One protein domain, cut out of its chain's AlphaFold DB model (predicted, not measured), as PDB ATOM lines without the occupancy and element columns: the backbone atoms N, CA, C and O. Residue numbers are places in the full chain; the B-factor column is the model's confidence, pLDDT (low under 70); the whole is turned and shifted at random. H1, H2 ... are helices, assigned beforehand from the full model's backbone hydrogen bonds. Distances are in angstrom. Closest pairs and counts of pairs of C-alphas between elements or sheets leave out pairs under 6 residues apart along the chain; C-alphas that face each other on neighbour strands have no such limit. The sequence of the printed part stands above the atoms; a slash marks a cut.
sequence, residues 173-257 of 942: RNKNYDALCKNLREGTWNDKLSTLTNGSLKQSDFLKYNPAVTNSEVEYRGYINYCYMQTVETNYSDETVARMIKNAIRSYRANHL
ATOM      1  N   ARG A 173     127.904 154.969 130.125       80.31
ATOM      2  CA  ARG A 173     127.967 156.061 131.108       80.31
ATOM      3  C   ARG A 173     126.822 155.906 132.109       80.31
ATOM      4  O   ARG A 173     125.662 155.778 131.709       80.31
ATOM      5  N   ASN A 174     127.150 155.966 133.394       84.12
ATOM      6  CA  ASN A 174     126.173 155.952 134.470       84.12
ATOM      7  C   ASN A 174     125.388 157.274 134.469       84.12
ATOM      8  O   ASN A 174     125.933 158.335 134.781       84.12
ATOM      9  N   LYS A 175     124.103 157.213 134.109       89.38
ATOM     10  CA  LYS A 175     123.199 158.375 134.043       89.38
ATOM     11  C   LYS A 175     122.958 159.002 135.414       89.38
ATOM     12  O   LYS A 175     122.716 160.201 135.498       89.38
ATOM     13  N   ASN A 176     123.052 158.201 136.472       91.44
ATOM     14  CA  ASN A 176     122.797 158.617 137.843       91.44
ATOM     15  C   ASN A 176     124.050 159.097 138.583       91.44
ATOM     16  O   ASN A 176     123.919 159.654 139.675       91.44
ATOM     17  N   TYR A 177     125.244 158.950 137.989       91.12
ATOM     18  CA  TYR A 177     126.513 159.317 138.624       91.12
ATOM     19  C   TYR A 177     126.524 160.773 139.095       91.12
ATOM     20  O   TYR A 177     126.795 161.017 140.269       91.12
ATOM     21  N   ASP A 178     126.160 161.715 138.222       91.50
ATOM     22  CA  ASP A 178     126.087 163.156 138.518       91.50
ATOM     23  C   ASP A 178     124.697 163.604 139.029       91.50
ATOM     24  O   ASP A 178     124.473 164.796 139.234       91.50
ATOM     25  N   ALA A 179     123.762 162.665 139.229       91.31
ATOM     26  CA  ALA A 179     122.386 162.922 139.664       91.31
ATOM     27  C   ALA A 179     122.145 162.414 141.100       91.31
ATOM     28  O   ALA A 179     122.756 162.922 142.039       91.31
ATOM     29  N   LEU A 180     121.271 161.420 141.312       93.75
ATOM     30  CA  LEU A 180     120.938 160.920 142.655       93.75
ATOM     31  C   LEU A 180     122.169 160.413 143.423       93.75
ATOM     32  O   LEU A 180     122.286 160.658 144.621       93.75
ATOM     33  N   CYS A 181     123.129 159.785 142.740       95.62
ATOM     34  CA  CYS A 181     124.347 159.301 143.388       95.62
ATOM     35  C   CYS A 181     125.270 160.430 143.857       95.62
ATOM     36  O   CYS A 181     125.987 160.259 144.838       95.62
ATOM     37  N   LYS A 182     125.241 161.596 143.199       94.94
ATOM     38  CA  LYS A 182     125.983 162.777 143.653       94.94
ATOM     39  C   LYS A 182     125.478 163.242 145.020       94.94
ATOM     40  O   LYS A 182     126.285 163.455 145.915       94.94
ATOM     41  N   ASN A 183     124.157 163.277 145.202       93.88
ATOM     42  CA  ASN A 183     123.522 163.631 146.475       93.88
ATOM     43  C   ASN A 183     123.964 162.699 147.615       93.88
ATOM     44  O   ASN A 183     124.279 163.176 148.702       93.88
ATOM     45  N   LEU A 184     124.061 161.383 147.357       95.69
ATOM     46  CA  LEU A 184     124.614 160.425 148.321       95.69
ATOM     47  C   LEU A 184     126.072 160.762 148.667       95.69
ATOM     48  O   LEU A 184     126.386 160.899 149.844       95.69
ATOM     49  N   ARG A 185     126.949 160.907 147.664       95.25
ATOM     50  CA  ARG A 185     128.391 161.132 147.879       95.25
ATOM     51  C   ARG A 185     128.707 162.471 148.549       95.25
ATOM     52  O   ARG A 185     129.698 162.566 149.258       95.25
ATOM     53  N   GLU A 186     127.888 163.491 148.318       94.31
ATOM     54  CA  GLU A 186     128.076 164.844 148.861       94.31
ATOM     55  C   GLU A 186     127.280 165.099 150.150       94.31
ATOM     56  O   GLU A 186     127.329 166.201 150.690       94.31
ATOM     57  N   GLY A 187     126.503 164.125 150.638       92.88
ATOM     58  CA  GLY A 187     125.683 164.306 151.842       92.88
ATOM     59  C   GLY A 187     124.529 165.296 151.690       92.88
ATOM     60  O   GLY A 187     124.006 165.793 152.685       92.88
ATOM     61  N   THR A 188     124.113 165.598 150.460       93.88
ATOM     62  CA  THR A 188     123.090 166.615 150.190       93.88
ATOM     63  C   THR A 188     121.718 165.964 150.053       93.88
ATOM     64  O   THR A 188     121.500 165.140 149.170       93.88
ATOM     65  N   TRP A 189     120.773 166.328 150.922       93.88
ATOM     66  CA  TRP A 189     119.403 165.815 150.849       93.88
ATOM     67  C   TRP A 189     118.667 166.310 149.595       93.88
ATOM     68  O   TRP A 189     118.795 167.469 149.201       93.88
ATOM     69  N   ASN A 190     117.856 165.436 148.997       92.06
ATOM     70  CA  ASN A 190     116.989 165.753 147.867       92.06
ATOM     71  C   ASN A 190     115.610 165.125 148.093       92.06
ATOM     72  O   ASN A 190     115.512 163.902 148.188       92.06
ATOM     73  N   ASP A 191     114.551 165.937 148.114       92.19
ATOM     74  CA  ASP A 191     113.179 165.474 148.373       92.19
ATOM     75  C   ASP A 191     112.708 164.391 147.391       92.19
ATOM     76  O   ASP A 191     111.926 163.515 147.763       92.19
ATOM     77  N   LYS A 192     113.264 164.370 146.168       91.94
ATOM     78  CA  LYS A 192     113.005 163.321 145.173       91.94
ATOM     79  C   LYS A 192     113.366 161.925 145.697       91.94
ATOM     80  O   LYS A 192     112.699 160.970 145.321       91.94
ATOM     81  N   LEU A 193     114.362 161.789 146.580       92.50
ATOM     82  CA  LEU A 193     114.709 160.507 147.212       92.50
ATOM     83  C   LEU A 193     113.579 159.995 148.111       92.50
ATOM     84  O   LEU A 193     113.262 158.810 148.079       92.50
ATOM     85  N   SER A 194     112.944 160.876 148.888       90.38
ATOM     86  CA  SER A 194     111.804 160.493 149.727       90.38
ATOM     87  C   SER A 194     110.581 160.167 148.875       90.38
ATOM     88  O   SER A 194     109.944 159.142 149.090       90.38
ATOM     89  N   THR A 195     110.294 160.975 147.845       91.44
ATOM     90  CA  THR A 195     109.180 160.713 146.920       91.44
ATOM     91  C   THR A 195     109.330 159.371 146.201       91.44
ATOM     92  O   THR A 195     108.387 158.590 146.188       91.44
ATOM     93  N   LEU A 196     110.512 159.075 145.651       89.00
ATOM     94  CA  LEU A 196     110.782 157.823 144.930       89.00
ATOM     95  C   LEU A 196     110.826 156.585 145.832       89.00
ATOM     96  O   LEU A 196     110.741 155.470 145.340       89.00
ATOM     97  N   THR A 197     110.969 156.765 147.144       87.31
ATOM     98  CA  THR A 197     110.949 155.667 148.119       87.31
ATOM     99  C   THR A 197     109.637 155.621 148.904       87.31
ATOM    100  O   THR A 197     109.571 154.970 149.947       87.31
ATOM    101  N   ASN A 198     108.593 156.320 148.440       87.69
ATOM    102  CA  ASN A 198     107.292 156.432 149.109       87.69
ATOM    103  C   ASN A 198     107.399 156.835 150.595       87.69
ATOM    104  O   ASN A 198     106.648 156.361 151.443       87.69
ATOM    105  N   GLY A 199     108.363 157.695 150.929       87.50
ATOM    106  CA  GLY A 199     108.603 158.176 152.290       87.50
ATOM    107  C   GLY A 199     109.391 157.225 153.196       87.50
ATOM    108  O   GLY A 199     109.671 157.593 154.337       87.50
ATOM    109  N   SER A 200     109.779 156.035 152.720       86.81
ATOM    110  CA  SER A 200     110.524 155.062 153.536       86.81
ATOM    111  C   SER A 200     111.940 155.536 153.888       86.81
ATOM    112  O   SER A 200     112.408 155.272 154.995       86.81
ATOM    113  N   LEU A 201     112.605 156.305 153.016       92.25
ATOM    114  CA  LEU A 201     113.830 157.017 153.379       92.25
ATOM    115  C   LEU A 201     113.495 158.367 154.026       92.25
ATOM    116  O   LEU A 201     113.017 159.296 153.365       92.25
ATOM    117  N   LYS A 202     113.794 158.492 155.322       92.69
ATOM    118  CA  LYS A 202     113.624 159.735 156.083       92.69
ATOM    119  C   LYS A 202     114.842 160.643 155.940       92.69
ATOM    120  O   LYS A 202     115.984 160.187 156.005       92.69
ATOM    121  N   GLN A 203     114.599 161.951 155.854       94.12
ATOM    122  CA  GLN A 203     115.661 162.962 155.824       94.12
ATOM    123  C   GLN A 203     116.579 162.874 157.053       94.12
ATOM    124  O   GLN A 203     117.792 163.017 156.920       94.12
ATOM    125  N   SER A 204     116.020 162.605 158.240       93.56
ATOM    126  CA  SER A 204     116.791 162.450 159.481       93.56
ATOM    127  C   SER A 204     117.815 161.323 159.399       93.56
ATOM    128  O   SER A 204     118.949 161.493 159.843       93.56
ATOM    129  N   ASP A 205     117.427 160.192 158.813       91.81
ATOM    130  CA  ASP A 205     118.275 159.005 158.734       91.81
ATOM    131  C   ASP A 205     119.353 159.206 157.673       91.81
ATOM    132  O   ASP A 205     120.525 158.943 157.931       91.81
ATOM    133  N   PHE A 206     118.985 159.782 156.523       95.44
ATOM    134  CA  PHE A 206     119.954 160.160 155.500       95.44
ATOM    135  C   PHE A 206     121.013 161.108 156.071       95.44
ATOM    136  O   PHE A 206     122.196 160.806 156.007       95.44
ATOM    137  N   LEU A 207     120.617 162.219 156.696       94.50
ATOM    138  CA  LEU A 207     121.572 163.198 157.225       94.50
ATOM    139  C   LEU A 207     122.438 162.651 158.369       94.50
ATOM    140  O   LEU A 207     123.525 163.169 158.597       94.50
ATOM    141  N   LYS A 208     121.978 161.626 159.093       94.94
ATOM    142  CA  LYS A 208     122.728 161.025 160.203       94.94
ATOM    143  C   LYS A 208     123.716 159.950 159.749       94.94
ATOM    144  O   LYS A 208     124.798 159.853 160.318       94.94
ATOM    145  N   TYR A 209     123.336 159.132 158.770       95.25
ATOM    146  CA  TYR A 209     124.064 157.912 158.405       95.25
ATOM    147  C   TYR A 209     124.769 157.989 157.043       95.25
ATOM    148  O   TYR A 209     125.443 157.035 156.665       95.25
ATOM    149  N   ASN A 210     124.631 159.090 156.298       96.50
ATOM    150  CA  ASN A 210     125.242 159.276 154.979       96.50
ATOM    151  C   ASN A 210     126.790 159.202 155.001       96.50
ATOM    152  O   ASN A 210     127.398 159.763 155.914       96.50
ATOM    153  N   PRO A 211     127.436 158.616 153.964       96.19
ATOM    154  CA  PRO A 211     128.892 158.427 153.898       96.19
ATOM    155  C   PRO A 211     129.724 159.704 154.059       96.19
ATOM    156  O   PRO A 211     130.816 159.639 154.619       96.19
ATOM    157  N   ALA A 212     129.237 160.854 153.583       94.62
ATOM    158  CA  ALA A 212     129.923 162.140 153.721       94.62
ATOM    159  C   ALA A 212     129.910 162.662 155.168       94.62
ATOM    160  O   ALA A 212     130.777 163.440 155.555       94.62
ATOM    161  N   VAL A 213     128.929 162.234 155.969       93.25
ATOM    162  CA  VAL A 213     128.783 162.602 157.385       93.25
ATOM    163  C   VAL A 213     129.554 161.631 158.277       93.25
ATOM    164  O   VAL A 213     130.195 162.040 159.241       93.25
ATOM    165  N   THR A 214     129.518 160.344 157.943       93.00
ATOM    166  CA  THR A 214     130.123 159.257 158.724       93.00
ATOM    167  C   THR A 214     131.562 158.933 158.318       93.00
ATOM    168  O   THR A 214     132.195 158.097 158.957       93.00
ATOM    169  N   ASN A 215     132.098 159.574 157.269       94.25
ATOM    170  CA  ASN A 215     133.405 159.263 156.671       94.25
ATOM    171  C   ASN A 215     133.554 157.785 156.248       94.25
ATOM    172  O   ASN A 215     134.644 157.215 156.306       94.25
ATOM    173  N   SER A 216     132.467 157.155 155.789       93.62
ATOM    174  CA  SER A 216     132.416 155.711 155.504       93.62
ATOM    175  C   SER A 216     132.282 155.364 154.017       93.62
ATOM    176  O   SER A 216     131.727 154.327 153.656       93.62
ATOM    177  N   GLU A 217     132.827 156.195 153.121       92.81
ATOM    178  CA  GLU A 217     132.782 155.970 151.664       92.81
ATOM    179  C   GLU A 217     133.232 154.552 151.261       92.81
ATOM    180  O   GLU A 217     132.589 153.901 150.437       92.81
ATOM    181  N   VAL A 218     134.323 154.059 151.858       90.19
ATOM    182  CA  VAL A 218     134.893 152.735 151.553       90.19
ATOM    183  C   VAL A 218     133.899 151.613 151.858       90.19
ATOM    184  O   VAL A 218     133.758 150.690 151.061       90.19
ATOM    185  N   GLU A 219     133.167 151.711 152.964       90.44
ATOM    186  CA  GLU A 219     132.141 150.733 153.334       90.44
ATOM    187  C   GLU A 219     130.912 150.846 152.433       90.44
ATOM    188  O   GLU A 219     130.394 149.841 151.950       90.44
ATOM    189  N   TYR A 220     130.499 152.074 152.110       92.50
ATOM    190  CA  TYR A 220     129.389 152.316 151.190       92.50
ATOM    191  C   TYR A 220     129.649 151.792 149.778       92.50
ATOM    192  O   TYR A 220     128.693 151.469 149.077       92.50
ATOM    193  N   ARG A 221     130.906 151.646 149.344       89.06
ATOM    194  CA  ARG A 221     131.228 150.944 148.088       89.06
ATOM    195  C   ARG A 221     130.862 149.459 148.145       89.06
ATOM    196  O   ARG A 221     130.512 148.900 147.111       89.06
ATOM    197  N   GLY A 222     130.890 148.847 149.330       84.31
ATOM    198  CA  GLY A 222     130.398 147.489 149.567       84.31
ATOM    199  C   GLY A 222     128.869 147.380 149.555       84.31
ATOM    200  O   GLY A 222     128.343 146.353 149.140       84.31
ATOM    201  N   TYR A 223     128.153 148.439 149.952       87.88
ATOM    202  CA  TYR A 223     126.682 148.456 149.962       87.88
ATOM    203  C   TYR A 223     126.065 148.910 148.628       87.88
ATOM    204  O   TYR A 223     125.044 148.377 148.206       87.88
ATOM    205  N   ILE A 224     126.677 149.884 147.942       90.31
ATOM    206  CA  ILE A 224     126.160 150.488 146.702       90.31
ATOM    207  C   ILE A 224     127.286 150.934 145.755       90.31
ATOM    208  O   ILE A 224     127.482 152.118 145.470       90.31
ATOM    209  N   ASN A 225     128.019 149.978 145.182       88.50
ATOM    210  CA  ASN A 225     129.105 150.292 144.243       88.50
ATOM    211  C   ASN A 225     128.639 151.102 143.011       88.50
ATOM    212  O   ASN A 225     129.378 151.953 142.512       88.50
ATOM    213  N   TYR A 226     127.389 150.909 142.560       88.25
ATOM    214  CA  TYR A 226     126.798 151.619 141.414       88.25
ATOM    215  C   TYR A 226     126.977 153.142 141.502       88.25
ATOM    216  O   TYR A 226     127.343 153.789 140.520       88.25
ATOM    217  N   CYS A 227     126.803 153.726 142.691       93.12
ATOM    218  CA  CYS A 227     126.922 155.168 142.877       93.12
ATOM    219  C   CYS A 227     128.358 155.698 142.879       93.12
ATOM    220  O   CYS A 227     128.547 156.914 142.880       93.12
ATOM    221  N   TYR A 228     129.367 154.833 142.820       92.56
ATOM    222  CA  TYR A 228     130.776 155.220 142.787       92.56
ATOM    223  C   TYR A 228     131.451 154.958 141.436       92.56
ATOM    224  O   TYR A 228     132.617 155.313 141.260       92.56
ATOM    225  N   MET A 229     130.724 154.400 140.463       89.31
ATOM    226  CA  MET A 229     131.239 154.090 139.129       89.31
ATOM    227  C   MET A 229     130.707 155.068 138.073       89.31
ATOM    228  O   MET A 229     129.496 155.207 137.890       89.31
ATOM    229  N   GLN A 230     131.615 155.721 137.338       86.12
ATOM    230  CA  GLN A 230     131.265 156.602 136.207       86.12
ATOM    231  C   GLN A 230     130.712 155.827 135.004       86.12
ATOM    232  O   GLN A 230     129.926 156.360 134.215       86.12
ATOM    233  N   THR A 231     131.109 154.564 134.877       77.00
ATOM    234  CA  THR A 231     130.677 153.637 133.832       77.00
ATOM    235  C   THR A 231     130.180 152.350 134.467       77.00
ATOM    236  O   THR A 231     130.826 151.832 135.372       77.00
ATOM    237  N   VAL A 232     129.050 151.844 133.994       74.50
ATOM    238  CA  VAL A 232     128.342 150.675 134.537       74.50
ATOM    239  C   VAL A 232     127.888 149.779 133.390       74.50
ATOM    240  O   VAL A 232     127.741 150.251 132.265       74.50
ATOM    241  N   GLU A 233     127.650 148.500 133.656       61.66
ATOM    242  CA  GLU A 233     127.149 147.558 132.641       61.66
ATOM    243  C   GLU A 233     125.679 147.824 132.288       61.66
ATOM    244  O   GLU A 233     125.284 147.734 131.127       61.66
ATOM    245  N   THR A 234     124.886 148.241 133.281       67.25
ATOM    246  CA  THR A 234     123.453 148.523 133.140       67.25
ATOM    247  C   THR A 234     123.106 149.842 133.830       67.25
ATOM    248  O   THR A 234     123.585 150.127 134.924       67.25
ATOM    249  N   ASN A 235     122.275 150.674 133.196       74.38
ATOM    250  CA  ASN A 235     121.718 151.871 133.831       74.38
ATOM    251  C   ASN A 235     120.390 151.539 134.515       74.38
ATOM    252  O   ASN A 235     119.447 151.130 133.837       74.38
ATOM    253  N   TYR A 236     120.308 151.793 135.819       77.56
ATOM    254  CA  TYR A 236     119.086 151.632 136.602       77.56
ATOM    255  C   TYR A 236     118.174 152.860 136.520       77.56
ATOM    256  O   TYR A 236     118.618 153.961 136.171       77.56
ATOM    257  N   SER A 237     116.887 152.656 136.815       79.44
ATOM    258  CA  SER A 237     115.906 153.740 136.899       79.44
ATOM    259  C   SER A 237     116.185 154.639 138.113       79.44
ATOM    260  O   SER A 237     116.834 154.210 139.068       79.44
ATOM    261  N   ASP A 238     115.692 155.881 138.101       84.19
ATOM    262  CA  ASP A 238     115.820 156.786 139.256       84.19
ATOM    263  C   ASP A 238     115.207 156.174 140.530       84.19
ATOM    264  O   ASP A 238     115.753 156.348 141.617       84.19
ATOM    265  N   GLU A 239     114.095 155.446 140.392       83.00
ATOM    266  CA  GLU A 239     113.395 154.768 141.489       83.00
ATOM    267  C   GLU A 239     114.252 153.650 142.092       83.00
ATOM    268  O   GLU A 239     114.527 153.664 143.291       83.00
ATOM    269  N   THR A 240     114.778 152.757 141.250       83.19
ATOM    270  CA  THR A 240     115.701 151.690 141.663       83.19
ATOM    271  C   THR A 240     116.933 152.276 142.360       83.19
ATOM    272  O   THR A 240     117.324 151.816 143.428       83.19
ATOM    273  N   VAL A 241     117.530 153.349 141.822       90.06
ATOM    274  CA  VAL A 241     118.703 153.993 142.441       90.06
ATOM    275  C   VAL A 241     118.357 154.636 143.786       90.06
ATOM    276  O   VAL A 241     119.152 154.551 144.721       90.06
ATOM    277  N   ALA A 242     117.185 155.261 143.922       92.00
ATOM    278  CA  ALA A 242     116.739 155.818 145.199       92.00
ATOM    279  C   ALA A 242     116.540 154.724 146.265       92.00
ATOM    280  O   ALA A 242     116.926 154.918 147.421       92.00
ATOM    281  N   ARG A 243     116.011 153.561 145.869       89.81
ATOM    282  CA  ARG A 243     115.893 152.362 146.713       89.81
ATOM    283  C   ARG A 243     117.255 151.811 147.133       89.81
ATOM    284  O   ARG A 243     117.508 151.689 148.327       89.81
ATOM    285  N   MET A 244     118.185 151.643 146.193       90.44
ATOM    286  CA  MET A 244     119.564 151.242 146.504       90.44
ATOM    287  C   MET A 244     120.228 152.203 147.503       90.44
ATOM    288  O   MET A 244     120.907 151.772 148.434       90.44
ATOM    289  N   ILE A 245     120.021 153.519 147.345       94.12
ATOM    290  CA  ILE A 245     120.521 154.534 148.287       94.12
ATOM    291  C   ILE A 245     119.916 154.321 149.680       94.12
ATOM    292  O   ILE A 245     120.659 154.295 150.661       94.12
ATOM    293  N   LYS A 246     118.592 154.139 149.778       93.44
ATOM    294  CA  LYS A 246     117.903 153.823 151.040       93.44
ATOM    295  C   LYS A 246     118.516 152.587 151.704       93.44
ATOM    296  O   LYS A 246     118.845 152.639 152.888       93.44
ATOM    297  N   ASN A 247     118.730 151.513 150.953       91.81
ATOM    298  CA  ASN A 247     119.219 150.241 151.493       91.81
ATOM    299  C   ASN A 247     120.681 150.304 151.912       91.81
ATOM    300  O   ASN A 247     121.051 149.690 152.909       91.81
ATOM    301  N   ALA A 248     121.497 151.114 151.236       92.44
ATOM    302  CA  ALA A 248     122.856 151.396 151.676       92.44
ATOM    303  C   ALA A 248     122.885 152.165 153.008       92.44
ATOM    304  O   ALA A 248     123.666 151.816 153.893       92.44
ATOM    305  N   ILE A 249     122.003 153.160 153.181       93.75
ATOM    306  CA  ILE A 249     121.849 153.876 154.457       93.75
ATOM    307  C   ILE A 249     121.420 152.911 155.579       93.75
ATOM    308  O   ILE A 249     122.021 152.915 156.656       93.75
ATOM    309  N   ARG A 250     120.417 152.056 155.324       92.00
ATOM    310  CA  ARG A 250     119.942 151.042 156.287       92.00
ATOM    311  C   ARG A 250     121.025 150.024 156.627       92.00
ATOM    312  O   ARG A 250     121.252 149.750 157.798       92.00
ATOM    313  N   SER A 251     121.742 149.529 155.620       91.00
ATOM    314  CA  SER A 251     122.867 148.600 155.773       91.00
ATOM    315  C   SER A 251     123.950 149.170 156.682       91.00
ATOM    316  O   SER A 251     124.383 148.508 157.624       91.00
ATOM    317  N   TYR A 252     124.346 150.425 156.447       91.75
ATOM    318  CA  TYR A 252     125.319 151.103 157.293       91.75
ATOM    319  C   TYR A 252     124.807 151.232 158.732       91.75
ATOM    320  O   TYR A 252     125.507 150.834 159.664       91.75
ATOM    321  N   ARG A 253     123.572 151.716 158.926       90.62
ATOM    322  CA  ARG A 253     122.948 151.809 160.254       90.62
ATOM    323  C   ARG A 253     122.947 150.453 160.962       90.62
ATOM    324  O   ARG A 253     123.433 150.374 162.085       90.62
ATOM    325  N   ALA A 254     122.451 149.405 160.310       87.81
ATOM    326  CA  ALA A 254     122.333 148.070 160.880       87.81
ATOM    327  C   ALA A 254     123.702 147.472 161.239       87.81
ATOM    328  O   ALA A 254     123.856 146.873 162.305       87.81
ATOM    329  N   ASN A 255     124.728 147.686 160.408       87.62
ATOM    330  CA  ASN A 255     126.088 147.225 160.689       87.62
ATOM    331  C   ASN A 255     126.714 147.936 161.905       87.62
ATOM    332  O   ASN A 255     127.474 147.323 162.650       87.62
ATOM    333  N   HIS A 256     126.342 149.197 162.142       86.94
ATOM    334  CA  HIS A 256     126.850 150.020 163.249       86.94
ATOM    335  C   HIS A 256     125.970 149.995 164.499       86.94
ATOM    336  O   HIS A 256     126.309 150.621 165.506       86.94
ATOM    337  N   LEU A 257     124.853 149.264 164.472       83.25
ATOM    338  CA  LEU A 257     124.179 148.885 165.705       83.25
ATOM    339  C   LEU A 257     125.128 148.002 166.525       83.25
ATOM    340  O   LEU A 257     125.760 147.106 165.948       83.25
TER     341      LEU A 257
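Overview. This is residues 173 to 257 of the 942 residues of an uncharacterized protein of Mycoplasma sp. CAG:877 (UniProt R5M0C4). One long helix, H7, runs the length of a small helical body, and short helices gather over one side of it, leaving its other side bare. H1 packs nearly side by side with the first half of H7, the end of H2 meets the start of H7 at a corner, H3 and H5 pack on the later half of H7, and H4 and H6 pack on H1. The printed part has 85 residues, with seven named helices, H1 to H7 in order along the chain, and no named strand; the class is all helix, and the helices that touch are mostly crossed. The whole is compact and rounded, with a radius of gyration of the C-alphas of 11.7 A and spans of 34 by 27 by 18 A.

Arrangement. The hub is H7, residues 238 to 256, which touches four other helices. With residues 238 to 245 alone it touches H1, residues 180 to 185, at a shallow tilt of 26 degrees, the same way; the closest C-alphas are those of Leu 180 and Ala 242, 7.1 A apart. With residues 238 to 243 alone H7 touches H2, residues 191 to 196, about perpendicular at 78 degrees, closest at the C-alphas of Leu 196 and Glu 239, 5.3 A. With residues 249 to 253 alone it touches H3, residues 203 to 209, at a steep tilt of 49 degrees, the same way, closest at the C-alphas of Tyr 209 and Ile 249, 6.1 A. With residues 247 to 252 alone it touches H5, residues 217 to 223, only just about perpendicular at 71 degrees, closest at the C-alphas of Tyr 223 and Ala 248, 5.1 A. H1 also touches H4, residues 211 to 214, where the closest C-alphas, of Arg 185 and Ala 212, are 6.1 A apart. H1 touches H6, residues 225 to 228, where the closest C-alphas, of Cys 181 and Cys 227, are 4.9 A apart. H6 and H7 are near each other, while H1 and H3 are apart. In H1, H2, H3 and H7 every O i to N i+4 pair is within hydrogen-bond range, in H5 2 of 3 are, and H4 and H6 are too short for such a pair.

Along the chain. H7 measures 27.3 A from C-alpha 238 at (115.820, 156.786, 139.256) to C-alpha 256 at (126.850, 150.020, 163.249). H1 begins at C-alpha 180, at (120.938, 160.920, 142.655), and is 9.1 A long. H3 measures 10.1 A, H5 9.8 A and H2 8.7 A; H4 and H6 have four residues each.

Size, cuts and confidence. The C-alphas farthest apart, of Arg 173 and Leu 257, are 35.5 A apart. The printed part has no cut and no long link. Mean pLDDT of the printed part is 89.6, and residues 233 to 234 are under 70.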